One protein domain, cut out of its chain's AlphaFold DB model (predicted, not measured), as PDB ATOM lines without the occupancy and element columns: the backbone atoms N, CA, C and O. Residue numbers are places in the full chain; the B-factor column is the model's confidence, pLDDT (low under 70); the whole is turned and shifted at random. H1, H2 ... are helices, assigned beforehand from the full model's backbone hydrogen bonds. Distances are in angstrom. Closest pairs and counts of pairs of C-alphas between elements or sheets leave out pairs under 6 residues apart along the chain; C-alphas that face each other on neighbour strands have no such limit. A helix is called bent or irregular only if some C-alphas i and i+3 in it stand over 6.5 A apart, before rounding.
ATOM      1  N   PRO A  98      57.848 -31.285  12.161       95.81
ATOM      2  CA  PRO A  98      57.687 -32.064  10.929       95.81
ATOM      3  C   PRO A  98      57.494 -33.568  11.179       95.81
ATOM      4  O   PRO A  98      56.765 -34.223  10.433       95.81
ATOM      5  N   VAL A  99      58.098 -34.117  12.237       95.00
ATOM      6  CA  VAL A  99      57.946 -35.535  12.606       95.00
ATOM      7  C   VAL A  99      56.550 -35.778  13.170       95.00
ATOM      8  O   VAL A  99      55.862 -36.706  12.737       95.00
ATOM      9  N   ALA A 100      56.103 -34.903  14.073       95.44
ATOM     10  CA  ALA A 100      54.767 -34.981  14.649       95.44
ATOM     11  C   ALA A 100      53.681 -34.885  13.567       95.44
ATOM     12  O   ALA A 100      52.770 -35.711  13.525       95.44
ATOM     13  N   MET A 101      53.821 -33.950  12.626       95.38
ATOM     14  CA  MET A 101      52.884 -33.790  11.513       95.38
ATOM     15  C   MET A 101      52.866 -34.991  10.563       95.38
ATOM     16  O   MET A 101      51.793 -35.372  10.092       95.38
ATOM     17  N   SER A 102      54.021 -35.598  10.272       96.19
ATOM     18  CA  SER A 102      54.088 -36.751   9.366       96.19
ATOM     19  C   SER A 102      53.369 -37.976   9.932       96.19
ATOM     20  O   SER A 102      52.765 -38.729   9.168       96.19
ATOM     21  N   LEU A 103      53.439 -38.189  11.248       95.31
ATOM     22  CA  LEU A 103      52.923 -39.400  11.889       95.31
ATOM     23  C   LEU A 103      51.541 -39.228  12.513       95.31
ATOM     24  O   LEU A 103      50.766 -40.177  12.504       95.31
ATOM     25  N   LEU A 104      51.210 -38.039  13.025       95.75
ATOM     26  CA  LEU A 104      49.913 -37.738  13.649       95.75
ATOM     27  C   LEU A 104      48.982 -36.932  12.731       95.75
ATOM     28  O   LEU A 104      47.775 -36.902  12.960       95.75
ATOM     29  N   GLY A 105      49.492 -36.409  11.617       94.62
ATOM     30  CA  GLY A 105      48.716 -35.693  10.607       94.62
ATOM     31  C   GLY A 105      48.686 -34.174  10.821       94.62
ATOM     32  O   GLY A 105      49.242 -33.645  11.780       94.62
ATOM     33  N   PRO A 106      48.023 -33.423   9.929       94.75
ATOM     34  CA  PRO A 106      48.040 -31.958   9.954       94.75
ATOM     35  C   PRO A 106      47.293 -31.345  11.148       94.75
ATOM     36  O   PRO A 106      47.478 -30.164  11.431       94.75
ATOM     37  N   ALA A 107      46.464 -32.125  11.849       93.00
ATOM     38  CA  ALA A 107      45.694 -31.662  13.003       93.00
ATOM     39  C   ALA A 107      46.572 -31.281  14.209       93.00
ATOM     40  O   ALA A 107      46.133 -30.494  15.040       93.00
ATOM     41  N   VAL A 108      47.810 -31.790  14.289       93.44
ATOM     42  CA  VAL A 108      48.750 -31.477  15.383       93.44
ATOM     43  C   VAL A 108      49.688 -30.303  15.075       93.44
ATOM     44  O   VAL A 108      50.634 -30.046  15.817       93.44
ATOM     45  N   ARG A 109      49.463 -29.578  13.971       92.75
ATOM     46  CA  ARG A 109      50.316 -28.451  13.575       92.75
ATOM     47  C   ARG A 109      50.293 -27.338  14.628       92.75
ATOM     48  O   ARG A 109      49.222 -26.940  15.084       92.75
ATOM     49  N   GLY A 110      51.466 -26.804  14.968       89.88
ATOM     50  CA  GLY A 110      51.614 -25.763  15.988       89.88
ATOM     51  C   GLY A 110      51.438 -26.240  17.434       89.88
ATOM     52  O   GLY A 110      51.499 -25.416  18.345       89.88
ATOM     53  N   TYR A 111      51.236 -27.541  17.665       92.31
ATOM     54  CA  TYR A 111      51.196 -28.102  19.009       92.31
ATOM     55  C   TYR A 111      52.597 -28.557  19.430       92.31
ATOM     56  O   TYR A 111      53.197 -29.432  18.804       92.31
ATOM     57  N   LEU A 112      53.127 -27.968  20.504       92.38
ATOM     58  CA  LEU A 112      54.410 -28.375  21.073       92.38
ATOM     59  C   LEU A 112      54.220 -29.675  21.858       92.38
ATOM     60  O   LEU A 112      53.739 -29.674  22.988       92.38
ATOM     61  N   MET A 113      54.582 -30.794  21.235       93.00
ATOM     62  CA  MET A 113      54.503 -32.117  21.846       93.00
ATOM     63  C   MET A 113      55.808 -32.458  22.563       93.00
ATOM     64  O   MET A 113      56.884 -32.471  21.960       93.00
ATOM     65  N   THR A 114      55.707 -32.777  23.850       95.44
ATOM     66  CA  THR A 114      56.783 -33.469  24.561       95.44
ATOM     67  C   THR A 114      56.858 -34.917  24.069       95.44
ATOM     68  O   THR A 114      55.872 -35.466  23.571       95.44
ATOM     69  N   VAL A 115      58.026 -35.553  24.193       94.81
ATOM     70  CA  VAL A 115      58.212 -36.970  23.819       94.81
ATOM     71  C   VAL A 115      57.139 -37.908  24.409       94.81
ATOM     72  O   VAL A 115      56.539 -38.634  23.618       94.81
ATOM     73  N   PRO A 116      56.800 -37.879  25.717       95.75
ATOM     74  CA  PRO A 116      55.784 -38.788  26.259       95.75
ATOM     75  C   PRO A 116      54.382 -38.530  25.687       95.75
ATOM     76  O   PRO A 116      53.646 -39.473  25.412       95.75
ATOM     77  N   MET A 117      54.017 -37.267  25.434       95.19
ATOM     78  CA  MET A 117      52.738 -36.943  24.789       95.19
ATOM     79  C   MET A 117      52.680 -37.454  23.351       95.19
ATOM     80  O   MET A 117      51.632 -37.888  22.880       95.19
ATOM     81  N   PHE A 118      53.805 -37.380  22.641       96.12
ATOM     82  CA  PHE A 118      53.909 -37.882  21.282       96.12
ATOM     83  C   PHE A 118      53.792 -39.412  21.229       96.12
ATOM     84  O   PHE A 118      53.057 -39.938  20.394       96.12
ATOM     85  N   GLU A 119      54.454 -40.124  22.143       96.81
ATOM     86  CA  GLU A 119      54.345 -41.582  22.276       96.81
ATOM     87  C   GLU A 119      52.912 -42.021  22.595       96.81
ATOM     88  O   GLU A 119      52.377 -42.931  21.956       96.81
ATOM     89  N   GLU A 120      52.255 -41.339  23.533       97.50
ATOM     90  CA  GLU A 120      50.860 -41.619  23.861       97.50
ATOM     91  C   GLU A 120      49.924 -41.337  22.679       97.50
ATOM     92  O   GLU A 120      49.048 -42.152  22.377       97.50
ATOM     93  N   ALA A 121      50.135 -40.236  21.956       96.50
ATOM     94  CA  ALA A 121      49.354 -39.916  20.767       96.50
ATOM     95  C   ALA A 121      49.531 -40.959  19.652       96.50
ATOM     96  O   ALA A 121      48.556 -41.320  18.990       96.50
ATOM     97  N   LEU A 122      50.746 -41.487  19.459       97.12
ATOM     98  CA  LEU A 122      50.988 -42.592  18.527       97.12
ATOM     99  C   LEU A 122      50.257 -43.865  18.959       97.12
ATOM    100  O   LEU A 122      49.637 -44.523  18.120       97.12
ATOM    101  N   ARG A 123      50.286 -44.193  20.254       98.19
ATOM    102  CA  ARG A 123      49.564 -45.344  20.809       98.19
ATOM    103  C   ARG A 123      48.058 -45.226  20.570       98.19
ATOM    104  O   ARG A 123      47.458 -46.163  20.048       98.19
ATOM    105  N   LEU A 124      47.468 -44.072  20.888       97.62
ATOM    106  CA  LEU A 124      46.042 -43.806  20.671       97.62
ATOM    107  C   LEU A 124      45.669 -43.875  19.189       97.62
ATOM    108  O   LEU A 124      44.626 -44.418  18.835       97.62
ATOM    109  N   ARG A 125      46.535 -43.373  18.304       95.50
ATOM    110  CA  ARG A 125      46.313 -43.462  16.859       95.50
ATOM    111  C   ARG A 125      46.329 -44.908  16.362       95.50
ATOM    112  O   ARG A 125      45.467 -45.276  15.569       95.50
ATOM    113  N   ALA A 126      47.272 -45.724  16.830       96.38
ATOM    114  CA  ALA A 126      47.326 -47.144  16.487       96.38
ATOM    115  C   ALA A 126      46.091 -47.904  17.003       96.38
ATOM    116  O   ALA A 126      45.553 -48.767  16.310       96.38
ATOM    117  N   GLU A 127      45.612 -47.561  18.200       97.31
ATOM    118  CA  GLU A 127      44.377 -48.113  18.760       97.31
ATOM    119  C   GLU A 127      43.147 -47.716  17.933       97.31
ATOM    120  O   GLU A 127      42.351 -48.581  17.566       97.31
ATOM    121  N   GLN A 128      43.036 -46.443  17.549       96.69
ATOM    122  CA  GLN A 128      41.963 -45.959  16.683       96.69
ATOM    123  C   GLN A 128      41.955 -46.676  15.325       96.69
ATOM    124  O   GLN A 128      40.895 -47.107  14.868       96.69
ATOM    125  N   GLU A 129      43.121 -46.837  14.694       95.38
ATOM    126  CA  GLU A 129      43.244 -47.562  13.425       95.38
ATOM    127  C   GLU A 129      42.813 -49.027  13.577       95.38
ATOM    128  O   GLU A 129      42.065 -49.548  12.747       95.38
ATOM    129  N   LYS A 130      43.210 -49.687  14.670       97.38
ATOM    130  CA  LYS A 130      42.785 -51.057  14.978       97.38
ATOM    131  C   LYS A 130      41.263 -51.157  15.127       97.38
ATOM    132  O   LYS A 130      40.655 -52.050  14.532       97.38
ATOM    133  N   SER A 131      40.639 -50.246  15.875       97.69
ATOM    134  CA  SER A 131      39.180 -50.209  16.029       97.69
ATOM    135  C   SER A 131      38.465 -49.941  14.703       97.69
ATOM    136  O   SER A 131      37.417 -50.528  14.434       97.69
ATOM    137  N   GLU A 132      39.025 -49.093  13.839       97.12
ATOM    138  CA  GLU A 132      38.468 -48.841  12.510       97.12
ATOM    139  C   GLU A 132      38.541 -50.084  11.612       97.12
ATOM    140  O   GLU A 132      37.553 -50.428  10.956       97.12
ATOM    141  N   GLN A 133      39.668 -50.801  11.624       96.94
ATOM    142  CA  GLN A 133      39.819 -52.064  10.895       96.94
ATOM    143  C   GLN A 133      38.817 -53.123  11.376       96.94
ATOM    144  O   GLN A 133      38.198 -53.812  10.559       96.94
ATOM    145  N   GLU A 134      38.611 -53.238  12.688       96.31
ATOM    146  CA  GLU A 134      37.621 -54.150  13.262       96.31
ATOM    147  C   GLU A 134      36.192 -53.766  12.860       96.31
ATOM    148  O   GLU A 134      35.421 -54.621  12.410       96.31
ATOM    149  N   ARG A 135      35.858 -52.472  12.916       97.75
ATOM    150  CA  ARG A 135      34.563 -51.953  12.458       97.75
ATOM    151  C   ARG A 135      34.314 -52.289  10.987       97.75
ATOM    152  O   ARG A 135      33.231 -52.762  10.649       97.75
ATOM    153  N   LEU A 136      35.303 -52.077  10.116       96.31
ATOM    154  CA  LEU A 136      35.204 -52.400   8.687       96.31
ATOM    155  C   LEU A 136      35.028 -53.904   8.451       96.31
ATOM    156  O   LEU A 136      34.248 -54.306   7.585       96.31
ATOM    157  N   LYS A 137      35.707 -54.744   9.238       95.56
ATOM    158  CA  LYS A 137      35.539 -56.201   9.186       95.56
ATOM    159  C   LYS A 137      34.116 -56.610   9.572       95.56
ATOM    160  O   LYS A 137      33.503 -57.404   8.860       95.56
ATOM    161  N   LEU A 138      33.577 -56.058  10.658       96.38
ATOM    162  CA  LEU A 138      32.200 -56.318  11.088       96.38
ATOM    163  C   LEU A 138      31.176 -55.820  10.066       96.38
ATOM    164  O   LEU A 138      30.212 -56.522   9.774       96.38
ATOM    165  N   GLU A 139      31.406 -54.651   9.472       95.69
ATOM    166  CA  GLU A 139      30.560 -54.109   8.409       95.69
ATOM    167  C   GLU A 139      30.561 -55.014   7.167       95.69
ATOM    168  O   GLU A 139      29.502 -55.290   6.599       95.69
ATOM    169  N   ALA A 140      31.724 -55.540   6.772       91.19
ATOM    170  CA  ALA A 140      31.826 -56.498   5.675       91.19
ATOM    171  C   ALA A 140      31.053 -57.792   5.978       91.19
ATOM    172  O   ALA A 140      30.270 -58.239   5.139       91.19
ATOM    173  N   ILE A 141      31.214 -58.349   7.184       94.19
ATOM    174  CA  ILE A 141      30.486 -59.549   7.630       94.19
ATOM    175  C   ILE A 141      28.975 -59.287   7.635       94.19
ATOM    176  O   ILE A 141      28.203 -60.080   7.095       94.19
ATOM    177  N   SER A 142      28.548 -58.150   8.185       96.25
ATOM    178  CA  SER A 142      27.143 -57.741   8.235       96.25
ATOM    179  C   SER A 142      26.530 -57.638   6.836       96.25
ATOM    180  O   SER A 142      25.464 -58.204   6.590       96.25
ATOM    181  N   ARG A 143      27.235 -57.017   5.882       94.75
ATOM    182  CA  ARG A 143      26.789 -56.943   4.481       94.75
ATOM    183  C   ARG A 143      26.714 -58.318   3.822       94.75
ATOM    184  O   ARG A 143      25.738 -58.598   3.132       94.75
ATOM    185  N   THR A 144      27.712 -59.182   4.032       91.94
ATOM    186  CA  THR A 144      27.670 -60.549   3.484       91.94
ATOM    187  C   THR A 144      26.511 -61.349   4.054       91.94
ATOM    188  O   THR A 144      25.838 -62.049   3.305       91.94
ATOM    189  N   ARG A 145      26.217 -61.191   5.347       94.69
ATOM    190  CA  ARG A 145      25.080 -61.842   5.993       94.69
ATOM    191  C   ARG A 145      23.759 -61.383   5.385       94.69
ATOM    192  O   ARG A 145      22.974 -62.230   4.984       94.69
ATOM    193  N   ALA A 146      23.545 -60.073   5.256       95.69
ATOM    194  CA  ALA A 146      22.325 -59.533   4.656       95.69
ATOM    195  C   ALA A 146      22.119 -60.032   3.213       95.69
ATOM    196  O   ALA A 146      21.002 -60.324   2.797       95.69
ATOM    197  N   LEU A 147      23.206 -60.173   2.450       93.81
ATOM    198  CA  LEU A 147      23.146 -60.692   1.086       93.81
ATOM    199  C   LEU A 147      22.833 -62.196   1.036       93.81
ATOM    200  O   LEU A 147      22.108 -62.637   0.146       93.81
ATOM    201  N   LEU A 148      23.341 -62.976   1.993       93.38
ATOM    202  CA  LEU A 148      22.989 -64.390   2.134       93.38
ATOM    203  C   LEU A 148      21.528 -64.567   2.564       93.38
ATOM    204  O   LEU A 148      20.841 -65.401   1.985       93.38
ATOM    205  N   GLU A 149      21.038 -63.766   3.513       96.25
ATOM    206  CA  GLU A 149      19.624 -63.759   3.921       96.25
ATOM    207  C   GLU A 149      18.719 -63.447   2.720       96.25
ATOM    208  O   GLU A 149      17.816 -64.220   2.408       96.25
ATOM    209  N   TYR A 150      19.054 -62.412   1.942       96.62
ATOM    210  CA  TYR A 150      18.351 -62.101   0.697       96.62
ATOM    211  C   TYR A 150      18.364 -63.270  -0.301       96.62
ATOM    212  O   TYR A 150      17.352 -63.559  -0.942       96.62
ATOM    213  N   ALA A 151      19.496 -63.957  -0.462       95.81
ATOM    214  CA  ALA A 151      19.595 -65.096  -1.369       95.81
ATOM    215  C   ALA A 151      18.720 -66.278  -0.925       95.81
ATOM    216  O   ALA A 151      18.084 -66.915  -1.769       95.81
ATOM    217  N   VAL A 152      18.658 -66.532   0.385       96.44
ATOM    218  CA  VAL A 152      17.788 -67.552   0.985       96.44
ATOM    219  C   VAL A 152      16.320 -67.210   0.742       96.44
ATOM    220  O   VAL A 152      15.583 -68.057   0.230       96.44
ATOM    221  N   ASP A 153      15.913 -65.965   0.999       98.06
ATOM    222  CA  ASP A 153      14.533 -65.502   0.791       98.06
ATOM    223  C   ASP A 153      14.092 -65.632  -0.676       98.06
ATOM    224  O   ASP A 153      12.940 -65.953  -0.975       98.06
ATOM    225  N   ASN A 154      15.032 -65.450  -1.607       97.94
ATOM    226  CA  ASN A 154      14.797 -65.558  -3.046       97.94
ATOM    227  C   ASN A 154      15.065 -66.959  -3.621       97.94
ATOM    228  O   ASN A 154      15.017 -67.131  -4.840       97.94
TER     229      ASN A 154
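AT A GLANCE: This is residues 98 to 154 of the 413 residues of an uncharacterized protein of Metschnikowia aff. pulcherrima (UniProt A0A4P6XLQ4). One very long, straight helix, H2, makes the length of the model, and a short helix, H1, packs on its first part with the loop between them, so that a small head sits at one end of a long arm. The arm, residues 126 to 154, sticks out free of the head. The printed part has 57 residues with two named helices, H1 then H2, and no named strand; the class is all helix. The whole is extended, with a radius of gyration of the C-alphas of 19.0 A, and is a rod with spans of 59 by 18 by 12 A.

IN THESE COORDINATES: H1 is residues 98 to 104, beginning at C-alpha 98 at (57.687, -32.064, 10.929). Residues 105 to 114 link it to the next helix. H2 is residues 115 to 153, 57.0 A from first to last C-alpha, from C-alpha 115 at (58.212, -36.970, 23.819) to C-alpha 153 at (14.533, -65.502, 0.791). Neither helix is bent.

HOW THE PARTS SIT: H1 and H2 touch, with 5 pairs of C-alphas within 8 A. Their closest C-alphas are those of Leu 104 and Leu 122, 7.0 A apart. H2 touches H1 with residues 118 to 125 alone. The two run the same way at a shallow tilt of 34.9 degrees, only just short of steep. Their centres are 23.8 A apart. In H1 and H2 every O i to N i+4 pair is within hydrogen-bond range.

THE WHOLE: The two C-alphas farthest apart are those of Thr 114 and Asn 154, at 59.6 A. The printed part has no cut, and the link from H1 to H2 is short, with 10 residues. Residues 126 to 154, of which 126 to 153 belong to H2, stand free. The mean pLDDT of the printed part is 95.5, and no printed residue is under 70.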